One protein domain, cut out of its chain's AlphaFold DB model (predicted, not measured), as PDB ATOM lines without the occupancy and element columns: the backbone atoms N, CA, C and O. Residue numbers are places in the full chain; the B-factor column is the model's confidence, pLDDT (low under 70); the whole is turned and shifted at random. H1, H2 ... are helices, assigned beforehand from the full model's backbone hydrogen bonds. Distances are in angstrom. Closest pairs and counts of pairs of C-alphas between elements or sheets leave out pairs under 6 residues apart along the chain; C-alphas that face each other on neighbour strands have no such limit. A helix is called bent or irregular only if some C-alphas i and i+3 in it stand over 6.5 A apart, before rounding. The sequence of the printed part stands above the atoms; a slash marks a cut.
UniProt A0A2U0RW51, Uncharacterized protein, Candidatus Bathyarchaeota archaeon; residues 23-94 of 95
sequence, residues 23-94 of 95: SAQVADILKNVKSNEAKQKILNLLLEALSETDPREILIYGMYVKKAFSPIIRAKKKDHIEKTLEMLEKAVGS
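What this domain is: This is residues 23 to 94 of the 95 residues of an uncharacterized protein of Candidatus Bathyarchaeota archaeon (UniProt A0A2U0RW51). A short helical hairpin, H2 and H3a side by side, has two arms that leave from its open end, opposite the turn: H1 at the first residues of H2, and the longer H3b beyond the last residues of H3a. Residues 73 to 94 stick out and make much of the length, and residues 23 to 29 of H1 also stand free. The printed part has 72 residues with three named helices in the order H1, H2, H3 and no named strand; the class is all helix. It is extended, with a radius of gyration of the C-alphas of 17.4 A and spans of 52 by 35 by 21 A.

Where its parts are: H1, residues 23 to 34, begins at C-alpha 23 (-106.384, 125.034, 100.866) and is 16.0 A long. H2, residues 37 to 51, is 21.4 A long. H3, residues 55 to 92, was assigned as one helix by its hydrogen bonds but is bent: C-alphas 68 and 71 are 6.8 A apart. Its arms are H3a, residues 55 to 68, 20.0 A, and H3b, residues 71 to 92, 30.1 A, ending at C-alpha 92 (-113.627, 142.799, 56.661).

How they stand to each other: H1 and H2 touch only at the corner, and only just, with 3 pairs of C-alphas within 8 A; the closest, those of Val 33 and Lys 39, are 5.3 A apart. They run opposite ways at a steep tilt of 63 degrees. H2 and H3a form a hairpin and touch, the closest C-alphas being those of Ala 49 and Ile 58 at 5.2 A, with a shallow tilt of 14 degrees, opposite ways. H3a and H3b are about perpendicular, at 80 degrees, and H3b has a kink of 37 degrees near residue 78. H1 is apart from both arms, and H2 is apart from H3b. Each O i to N i+4 pair is within hydrogen-bond range in H1, H2 and H3a, and 14 of 18 are in H3b.

The domain as a whole: The C-alphas farthest apart, those of Thr 53 and Ser 94, are 52.4 A apart. The printed part has no cut, and both links are tight. Mean pLDDT of the printed part is 71.6; residue 23, residues 69 to 89 and residues 91 to 94 are under 70.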
ATOM      1  N   SER A  23    -107.747 125.368 100.435       68.19
ATOM      2  CA  SER A  23    -106.384 125.034 100.866       68.19
ATOM      3  C   SER A  23    -105.768 123.904 100.035       68.19
ATOM      4  O   SER A  23    -104.615 124.011  99.607       68.19
ATOM      5  N   ALA A  24    -106.547 122.869  99.709       70.38
ATOM      6  CA  ALA A  24    -106.115 121.769  98.849       70.38
ATOM      7  C   ALA A  24    -105.818 122.224  97.406       70.38
ATOM      8  O   ALA A  24    -104.816 121.817  96.813       70.38
ATOM      9  N   GLN A  25    -106.647 123.111  96.852       71.94
ATOM     10  CA  GLN A  25    -106.469 123.654  95.504       71.94
ATOM     11  C   GLN A  25    -105.263 124.602  95.435       71.94
ATOM     12  O   GLN A  25    -104.466 124.544  94.497       71.94
ATOM     13  N   VAL A  26    -105.080 125.435  96.460       73.50
ATOM     14  CA  VAL A  26    -103.920 126.322  96.609       73.50
ATOM     15  C   VAL A  26    -102.633 125.509  96.733       73.50
ATOM     16  O   VAL A  26    -101.638 125.843  96.088       73.50
ATOM     17  N   ALA A  27    -102.641 124.414  97.497       75.06
ATOM     18  CA  ALA A  27    -101.483 123.536  97.642       75.06
ATOM     19  C   ALA A  27    -101.061 122.902  96.306       75.06
ATOM     20  O   ALA A  27     -99.867 122.866  95.991       75.06
ATOM     21  N   ASP A  28    -102.022 122.460  95.491       75.38
ATOM     22  CA  ASP A  28    -101.737 121.882  94.176       75.38
ATOM     23  C   ASP A  28    -101.221 122.933  93.175       75.38
ATOM     24  O   ASP A  28    -100.235 122.711  92.463       75.38
ATOM     25  N   ILE A  29    -101.793 124.142  93.188       75.44
ATOM     26  CA  ILE A  29    -101.281 125.280  92.407       75.44
ATOM     27  C   ILE A  29     -99.846 125.614  92.826       75.44
ATOM     28  O   ILE A  29     -98.974 125.768  91.967       75.44
ATOM     29  N   LEU A  30     -99.560 125.675  94.128       75.94
ATOM     30  CA  LEU A  30     -98.217 125.945  94.644       75.94
ATOM     31  C   LEU A  30     -97.221 124.854  94.251       75.94
ATOM     32  O   LEU A  30     -96.086 125.173  93.899       75.94
ATOM     33  N   LYS A  31     -97.624 123.580  94.249       78.38
ATOM     34  CA  LYS A  31     -96.787 122.472  93.765       78.38
ATOM     35  C   LYS A  31     -96.444 122.642  92.280       78.38
ATOM     36  O   LYS A  31     -95.281 122.508  91.904       78.38
ATOM     37  N   ASN A  32     -97.426 123.021  91.464       75.69
ATOM     38  CA  ASN A  32     -97.269 123.288  90.029       75.69
ATOM     39  C   ASN A  32     -96.467 124.558  89.706       75.69
ATOM     40  O   ASN A  32     -95.890 124.679  88.620       75.69
ATOM     41  N   VAL A  33     -96.463 125.535  90.611       75.62
ATOM     42  CA  VAL A  33     -95.581 126.703  90.534       75.62
ATOM     43  C   VAL A  33     -94.169 126.299  90.934       75.62
ATOM     44  O   VAL A  33     -93.229 126.638  90.225       75.62
ATOM     45  N   LYS A  34     -94.009 125.517  92.010       77.62
ATOM     46  CA  LYS A  34     -92.697 125.093  92.507       77.62
ATOM     47  C   LYS A  34     -91.943 124.172  91.548       77.62
ATOM     48  O   LYS A  34     -90.721 124.195  91.551       77.62
ATOM     49  N   SER A  35     -92.640 123.396  90.725       80.12
ATOM     50  CA  SER A  35     -92.022 122.538  89.708       80.12
ATOM     51  C   SER A  35     -91.495 123.296  88.481       80.12
ATOM     52  O   SER A  35     -90.923 122.679  87.586       80.12
ATOM     53  N   ASN A  36     -91.680 124.621  88.409       81.00
ATOM     54  CA  ASN A  36     -91.246 125.442  87.286       81.00
ATOM     55  C   ASN A  36     -90.525 126.707  87.773       81.00
ATOM     56  O   ASN A  36     -91.138 127.622  88.323       81.00
ATOM     57  N   GLU A  37     -89.226 126.786  87.499       80.44
ATOM     58  CA  GLU A  37     -88.354 127.883  87.936       80.44
ATOM     59  C   GLU A  37     -88.833 129.265  87.455       80.44
ATOM     60  O   GLU A  37     -88.825 130.236  88.213       80.44
ATOM     61  N   ALA A  38     -89.347 129.362  86.223       75.56
ATOM     62  CA  ALA A  38     -89.879 130.617  85.700       75.56
ATOM     63  C   ALA A  38     -91.142 131.062  86.456       75.56
ATOM     64  O   ALA A  38     -91.290 132.246  86.763       75.56
ATOM     65  N   LYS A  39     -92.035 130.124  86.803       75.12
ATOM     66  CA  LYS A  39     -93.226 130.420  87.616       75.12
ATOM     67  C   LYS A  39     -92.856 130.810  89.047       75.12
ATOM     68  O   LYS A  39     -93.467 131.732  89.579       75.12
ATOM     69  N   GLN A  40     -91.859 130.159  89.652       81.25
ATOM     70  CA  GLN A  40     -91.353 130.544  90.975       81.25
ATOM     71  C   GLN A  40     -90.793 131.968  90.968       81.25
ATOM     72  O   GLN A  40     -91.174 132.784  91.802       81.25
ATOM     73  N   LYS A  41     -89.939 132.296  89.993       79.88
ATOM     74  CA  LYS A  41     -89.346 133.633  89.868       79.88
ATOM     75  C   LYS A  41     -90.407 134.721  89.701       79.88
ATOM     76  O   LYS A  41     -90.300 135.789  90.291       79.88
ATOM     77  N   ILE A  42     -91.449 134.433  88.927       80.19
ATOM     78  CA  ILE A  42     -92.607 135.312  88.757       80.19
ATOM     79  C   ILE A  42     -93.365 135.516  90.074       80.19
ATOM     80  O   ILE A  42     -93.722 136.648  90.391       80.19
ATOM     81  N   LEU A  43     -93.624 134.440  90.824       82.00
ATOM     82  CA  LEU A  43     -94.331 134.525  92.100       82.00
ATOM     83  C   LEU A  43     -93.551 135.379  93.106       82.00
ATOM     84  O   LEU A  43     -94.143 136.238  93.749       82.00
ATOM     85  N   ASN A  44     -92.232 135.199  93.187       83.44
ATOM     86  CA  ASN A  44     -91.383 135.991  94.077       83.44
ATOM     87  C   ASN A  44     -91.430 137.485  93.729       83.44
ATOM     88  O   ASN A  44     -91.673 138.299  94.611       83.44
ATOM     89  N   LEU A  45     -91.319 137.840  92.443       79.00
ATOM     90  CA  LEU A  45     -91.417 139.237  91.995       79.00
ATOM     91  C   LEU A  45     -92.783 139.866  92.304       79.00
ATOM     92  O   LEU A  45     -92.866 141.058  92.578       79.00
ATOM     93  N   LEU A  46     -93.865 139.083  92.255       79.31
ATOM     94  CA  LEU A  46     -95.194 139.556  92.647       79.31
ATOM     95  C   LEU A  46     -95.291 139.804  94.157       79.31
ATOM     96  O   LEU A  46     -95.894 140.793  94.564       79.31
ATOM     97  N   LEU A  47     -94.701 138.933  94.979       81.81
ATOM     98  CA  LEU A  47     -94.667 139.105  96.435       81.81
ATOM     99  C   LEU A  47     -93.823 140.318  96.846       81.81
ATOM    100  O   LEU A  47     -94.243 141.082  97.715       81.81
ATOM    101  N   GLU A  48     -92.682 140.527  96.189       79.75
ATOM    102  CA  GLU A  48     -91.847 141.722  96.355       79.75
ATOM    103  C   GLU A  48     -92.629 142.989  95.977       79.75
ATOM    104  O   GLU A  48     -92.734 143.905  96.786       79.75
ATOM    105  N   ALA A  49     -93.291 143.002  94.813       75.00
ATOM    106  CA  ALA A  49     -94.089 144.143  94.358       75.00
ATOM    107  C   ALA A  49     -95.248 144.504  95.299       75.00
ATOM    108  O   ALA A  49     -95.565 145.677  95.465       75.00
ATOM    109  N   LEU A  50     -95.910 143.503  95.888       78.00
ATOM    110  CA  LEU A  50     -97.027 143.708  96.819       78.00
ATOM    111  C   LEU A  50     -96.576 144.204  98.196       78.00
ATOM    112  O   LEU A  50     -97.392 144.742  98.941       78.00
ATOM    113  N   SER A  51     -95.302 144.006  98.529       84.19
ATOM    114  CA  SER A  51     -94.697 144.476  99.780       84.19
ATOM    115  C   SER A  51     -94.081 145.872  99.639       84.19
ATOM    116  O   SER A  51     -93.657 146.461 100.630       84.19
ATOM    117  N   GLU A  52     -94.025 146.396  98.414       88.12
ATOM    118  CA  GLU A  52     -93.411 147.673  98.084       88.12
ATOM    119  C   GLU A  52     -94.372 148.847  98.313       88.12
ATOM    120  O   GLU A  52     -95.587 148.746  98.128       88.12
ATOM    121  N   THR A  53     -93.813 149.988  98.707       89.62
ATOM    122  CA  THR A  53     -94.558 151.220  98.983       89.62
ATOM    123  C   THR A  53     -94.204 152.350  98.020       89.62
ATOM    124  O   THR A  53     -95.020 153.259  97.852       89.62
ATOM    125  N   ASP A  54     -93.049 152.290  97.344       91.94
ATOM    126  CA  ASP A  54     -92.690 153.236  96.285       91.94
ATOM    127  C   ASP A  54     -93.441 152.901  94.976       91.94
ATOM    128  O   ASP A  54     -93.226 151.842  94.374       91.94
ATOM    129  N   PRO A  55     -94.286 153.817  94.459       85.12
ATOM    130  CA  PRO A  55     -94.977 153.634  93.184       85.12
ATOM    131  C   PRO A  55     -94.056 153.323  91.996       85.12
ATOM    132  O   PRO A  55     -94.479 152.644  91.059       85.12
ATOM    133  N   ARG A  56     -92.814 153.820  91.991       88.31
ATOM    134  CA  ARG A  56     -91.847 153.566  90.912       88.31
ATOM    135  C   ARG A  56     -91.389 152.118  90.914       88.31
ATOM    136  O   ARG A  56     -91.392 151.487  89.859       88.31
ATOM    137  N   GLU A  57     -91.062 151.594  92.085       83.19
ATOM    138  CA  GLU A  57     -90.627 150.210  92.252       83.19
ATOM    139  C   GLU A  57     -91.772 149.241  91.931       83.19
ATOM    140  O   GLU A  57     -91.588 148.304  91.152       83.19
ATOM    141  N   ILE A  58     -93.004 149.542  92.359       78.75
ATOM    142  CA  ILE A  58     -94.210 148.784  91.970       78.75
ATOM    143  C   ILE A  58     -94.340 148.690  90.436       78.75
ATOM    144  O   ILE A  58     -94.615 147.616  89.888       78.75
ATOM    145  N   LEU A  59     -94.121 149.799  89.717       80.00
ATOM    146  CA  LEU A  59     -94.170 149.825  88.250       80.00
ATOM    147  C   LEU A  59     -93.031 149.021  87.608       80.00
ATOM    148  O   LEU A  59     -93.261 148.331  86.609       80.00
ATOM    149  N   ILE A  60     -91.822 149.086  88.169       83.44
ATOM    150  CA  ILE A  60     -90.659 148.321  87.704       83.44
ATOM    151  C   ILE A  60     -90.927 146.823  87.861       83.44
ATOM    152  O   ILE A  60     -90.831 146.082  86.874       83.44
ATOM    153  N   TYR A  61     -91.353 146.374  89.043       80.12
ATOM    154  CA  TYR A  61     -91.700 144.974  89.279       80.12
ATOM    155  C   TYR A  61     -92.835 144.509  88.360       80.12
ATOM    156  O   TYR A  61     -92.719 143.466  87.712       80.12
ATOM    157  N   GLY A  62     -93.892 145.312  88.201       76.81
ATOM    158  CA  GLY A  62     -94.991 145.015  87.278       76.81
ATOM    159  C   GLY A  62     -94.526 144.845  85.824       76.81
ATOM    160  O   GLY A  62     -94.981 143.940  85.115       76.81
ATOM    161  N   MET A  63     -93.570 145.662  85.375       83.25
ATOM    162  CA  MET A  63     -92.983 145.557  84.038       83.25
ATOM    163  C   MET A  63     -92.137 144.287  83.876       83.25
ATOM    164  O   MET A  63     -92.242 143.606  82.848       83.25
ATOM    165  N   TYR A  64     -91.344 143.935  84.887       80.38
ATOM    166  CA  TYR A  64     -90.553 142.705  84.907       80.38
ATOM    167  C   TYR A  64     -91.433 141.461  84.862       80.38
ATOM    168  O   TYR A  64     -91.203 140.579  84.030       80.38
ATOM    169  N   VAL A  65     -92.487 141.425  85.678       76.25
ATOM    170  CA  VAL A  65     -93.488 140.356  85.671       76.25
ATOM    171  C   VAL A  65     -94.109 140.232  84.277       76.25
ATOM    172  O   VAL A  65     -94.054 139.161  83.675       76.25
ATOM    173  N   LYS A  66     -94.601 141.328  83.684       76.31
ATOM    174  CA  LYS A  66     -95.173 141.330  82.322       76.31
ATOM    175  C   LYS A  66     -94.206 140.769  81.272       76.31
ATOM    176  O   LYS A  66     -94.621 140.007  80.394       76.31
ATOM    177  N   LYS A  67     -92.923 141.132  81.342       77.06
ATOM    178  CA  LYS A  67     -91.886 140.657  80.412       77.06
ATOM    179  C   LYS A  67     -91.574 139.174  80.619       77.06
ATOM    180  O   LYS A  67     -91.477 138.449  79.633       77.06
ATOM    181  N   ALA A  68     -91.489 138.717  81.868       70.06
ATOM    182  CA  ALA A  68     -91.271 137.314  82.224       70.06
ATOM    183  C   ALA A  68     -92.462 136.414  81.850       70.06
ATOM    184  O   ALA A  68     -92.271 135.267  81.455       70.06
ATOM    185  N   PHE A  69     -93.685 136.946  81.893       66.00
ATOM    186  CA  PHE A  69     -94.886 136.258  81.420       66.00
ATOM    187  C   PHE A  69     -95.003 136.210  79.894       66.00
ATOM    188  O   PHE A  69     -95.681 135.329  79.376       66.00
ATOM    189  N   SER A  70     -94.371 137.125  79.153       66.25
ATOM    190  CA  SER A  70     -94.515 137.229  77.692       66.25
ATOM    191  C   SER A  70     -94.246 135.913  76.935       66.25
ATOM    192  O   SER A  70     -95.061 135.571  76.080       66.25
ATOM    193  N   PRO A  71     -93.211 135.108  77.253       63.28
ATOM    194  CA  PRO A  71     -92.982 133.810  76.609       63.28
ATOM    195  C   PRO A  71     -94.038 132.757  76.975       63.28
ATOM    196  O   PRO A  71     -94.487 132.007  76.112       63.28
ATOM    197  N   ILE A  72     -94.484 132.740  78.236       61.19
ATOM    198  CA  ILE A  72     -95.494 131.799  78.754       61.19
ATOM    199  C   ILE A  72     -96.875 132.117  78.160       61.19
ATOM    200  O   ILE A  72     -97.623 131.226  77.764       61.19
ATOM    201  N   ILE A  73     -97.202 133.406  78.051       53.72
ATOM    202  CA  ILE A  73     -98.435 133.905  77.448       53.72
ATOM    203  C   ILE A  73     -98.380 133.785  75.921       53.72
ATOM    204  O   ILE A  73     -99.415 133.505  75.326       53.72
ATOM    205  N   ARG A  74     -97.217 133.942  75.266       50.12
ATOM    206  CA  ARG A  74     -97.072 133.805  73.801       50.12
ATOM    207  C   ARG A  74     -97.566 132.455  73.289       50.12
ATOM    208  O   ARG A  74     -98.210 132.440  72.248       50.12
ATOM    209  N   ALA A  75     -97.354 131.370  74.033       51.16
ATOM    210  CA  ALA A  75     -97.860 130.049  73.659       51.16
ATOM    211  C   ALA A  75     -99.402 129.965  73.639       51.16
ATOM    212  O   ALA A  75     -99.953 129.235  72.830       51.16
ATOM    213  N   LYS A  76    -100.108 130.744  74.477       49.97
ATOM    214  CA  LYS A  76    -101.586 130.825  74.489       49.97
ATOM    215  C   LYS A  76    -102.158 131.987  73.661       49.97
ATOM    216  O   LYS A  76    -103.304 131.929  73.230       49.97
ATOM    217  N   LYS A  77    -101.392 133.067  73.467       49.59
ATOM    218  CA  LYS A  77    -101.800 134.261  72.706       49.59
ATOM    219  C   LYS A  77    -101.575 134.132  71.208       49.59
ATOM    220  O   LYS A  77    -102.257 134.851  70.494       49.59
ATOM    221  N   LYS A  78    -100.662 133.276  70.735       49.66
ATOM    222  CA  LYS A  78    -100.478 133.062  69.293       49.66
ATOM    223  C   LYS A  78    -101.789 132.571  68.663       49.66
ATOM    224  O   LYS A  78    -102.323 133.271  67.814       49.66
ATOM    225  N   ASP A  79    -102.408 131.552  69.260       54.44
ATOM    226  CA  ASP A  79    -103.746 131.067  68.880       54.44
ATOM    227  C   ASP A  79    -104.840 132.136  68.975       54.44
ATOM    228  O   ASP A  79    -105.738 132.194  68.139       54.44
ATOM    229  N   HIS A  80    -104.803 132.986  70.004       54.59
ATOM    230  CA  HIS A  80    -105.846 133.992  70.205       54.59
ATOM    231  C   HIS A  80    -105.702 135.196  69.271       54.59
ATOM    232  O   HIS A  80    -106.714 135.728  68.826       54.59
ATOM    233  N   ILE A  81    -104.474 135.631  68.975       55.69
ATOM    234  CA  ILE A  81    -104.196 136.730  68.042       55.69
ATOM    235  C   ILE A  81    -104.448 136.265  66.610       55.69
ATOM    236  O   ILE A  81    -105.105 136.989  65.876       55.69
ATOM    237  N   GLU A  82    -104.020 135.055  66.240       58.31
ATOM    238  CA  GLU A  82    -104.302 134.466  64.925       58.31
ATOM    239  C   GLU A  82    -105.812 134.279  64.716       58.31
ATOM    240  O   GLU A  82    -106.340 134.761  63.721       58.31
ATOM    241  N   LYS A  83    -106.553 133.740  65.700       57.84
ATOM    242  CA  LYS A  83    -108.028 133.674  65.627       57.84
ATOM    243  C   LYS A  83    -108.701 135.043  65.570       57.84
ATOM    244  O   LYS A  83    -109.708 135.197  64.889       57.84
ATOM    245  N   THR A  84    -108.185 136.030  66.305       58.03
ATOM    246  CA  THR A  84    -108.743 137.392  66.281       58.03
ATOM    247  C   THR A  84    -108.489 138.054  64.927       58.03
ATOM    248  O   THR A  84    -109.385 138.710  64.407       58.03
ATOM    249  N   LEU A  85    -107.311 137.853  64.331       58.34
ATOM    250  CA  LEU A  85    -106.984 138.333  62.989       58.34
ATOM    251  C   LEU A  85    -107.820 137.623  61.921       58.34
ATOM    252  O   LEU A  85    -108.409 138.314  61.104       58.34
ATOM    253  N   GLU A  86    -107.991 136.300  61.984       67.31
ATOM    254  CA  GLU A  86    -108.901 135.564  61.089       67.31
ATOM    255  C   GLU A  86    -110.352 136.053  61.198       67.31
ATOM    256  O   GLU A  86    -111.057 136.159  60.198       67.31
ATOM    257  N   MET A  87    -110.836 136.329  62.414       60.84
ATOM    258  CA  MET A  87    -112.185 136.864  62.622       60.84
ATOM    259  C   MET A  87    -112.330 138.270  62.041       60.84
ATOM    260  O   MET A  87    -113.361 138.570  61.444       60.84
ATOM    261  N   LEU A  88    -111.308 139.116  62.187       53.97
ATOM    262  CA  LEU A  88    -111.282 140.451  61.598       53.97
ATOM    263  C   LEU A  88    -111.173 140.386  60.071       53.97
ATOM    264  O   LEU A  88    -111.904 141.096  59.396       53.97
ATOM    265  N   GLU A  89    -110.350 139.500  59.516       68.44
ATOM    266  CA  GLU A  89    -110.254 139.272  58.072       68.44
ATOM    267  C   GLU A  89    -111.564 138.748  57.491       68.44
ATOM    268  O   GLU A  89    -111.984 139.228  56.450       68.44
ATOM    269  N   LYS A  90    -112.274 137.840  58.169       71.31
ATOM    270  CA  LYS A  90    -113.613 137.394  57.737       71.31
ATOM    271  C   LYS A  90    -114.663 138.497  57.850       71.31
ATOM    272  O   LYS A  90    -115.546 138.596  57.001       71.31
ATOM    273  N   ALA A  91    -114.573 139.319  58.895       61.19
ATOM    274  CA  ALA A  91    -115.480 140.441  59.112       61.19
ATOM    275  C   ALA A  91    -115.250 141.588  58.114       61.19
ATOM    276  O   ALA A  91    -116.196 142.291  57.771       61.19
ATOM    277  N   VAL A  92    -114.011 141.772  57.646       68.31
ATOM    278  CA  VAL A  92    -113.627 142.799  56.661       68.31
ATOM    279  C   VAL A  92    -113.686 142.256  55.222       68.31
ATOM    280  O   VAL A  92    -113.954 143.014  54.298       68.31
ATOM    281  N   GLY A  93    -113.495 140.951  55.033       57.59
ATOM    282  CA  GLY A  93    -113.448 140.223  53.760       57.59
ATOM    283  C   GLY A  93    -114.683 139.360  53.501       57.59
ATOM    284  O   GLY A  93    -114.570 138.214  53.079       57.59
ATOM    285  N   SER A  94    -115.862 139.916  53.775       48.22
ATOM    286  CA  SER A  94    -117.122 139.465  53.177       48.22
ATOM    287  C   SER A  94    -117.652 140.542  52.222       48.22
ATOM    288  O   SER A  94    -118.738 141.088  52.419       48.22
TER     289      SER A  94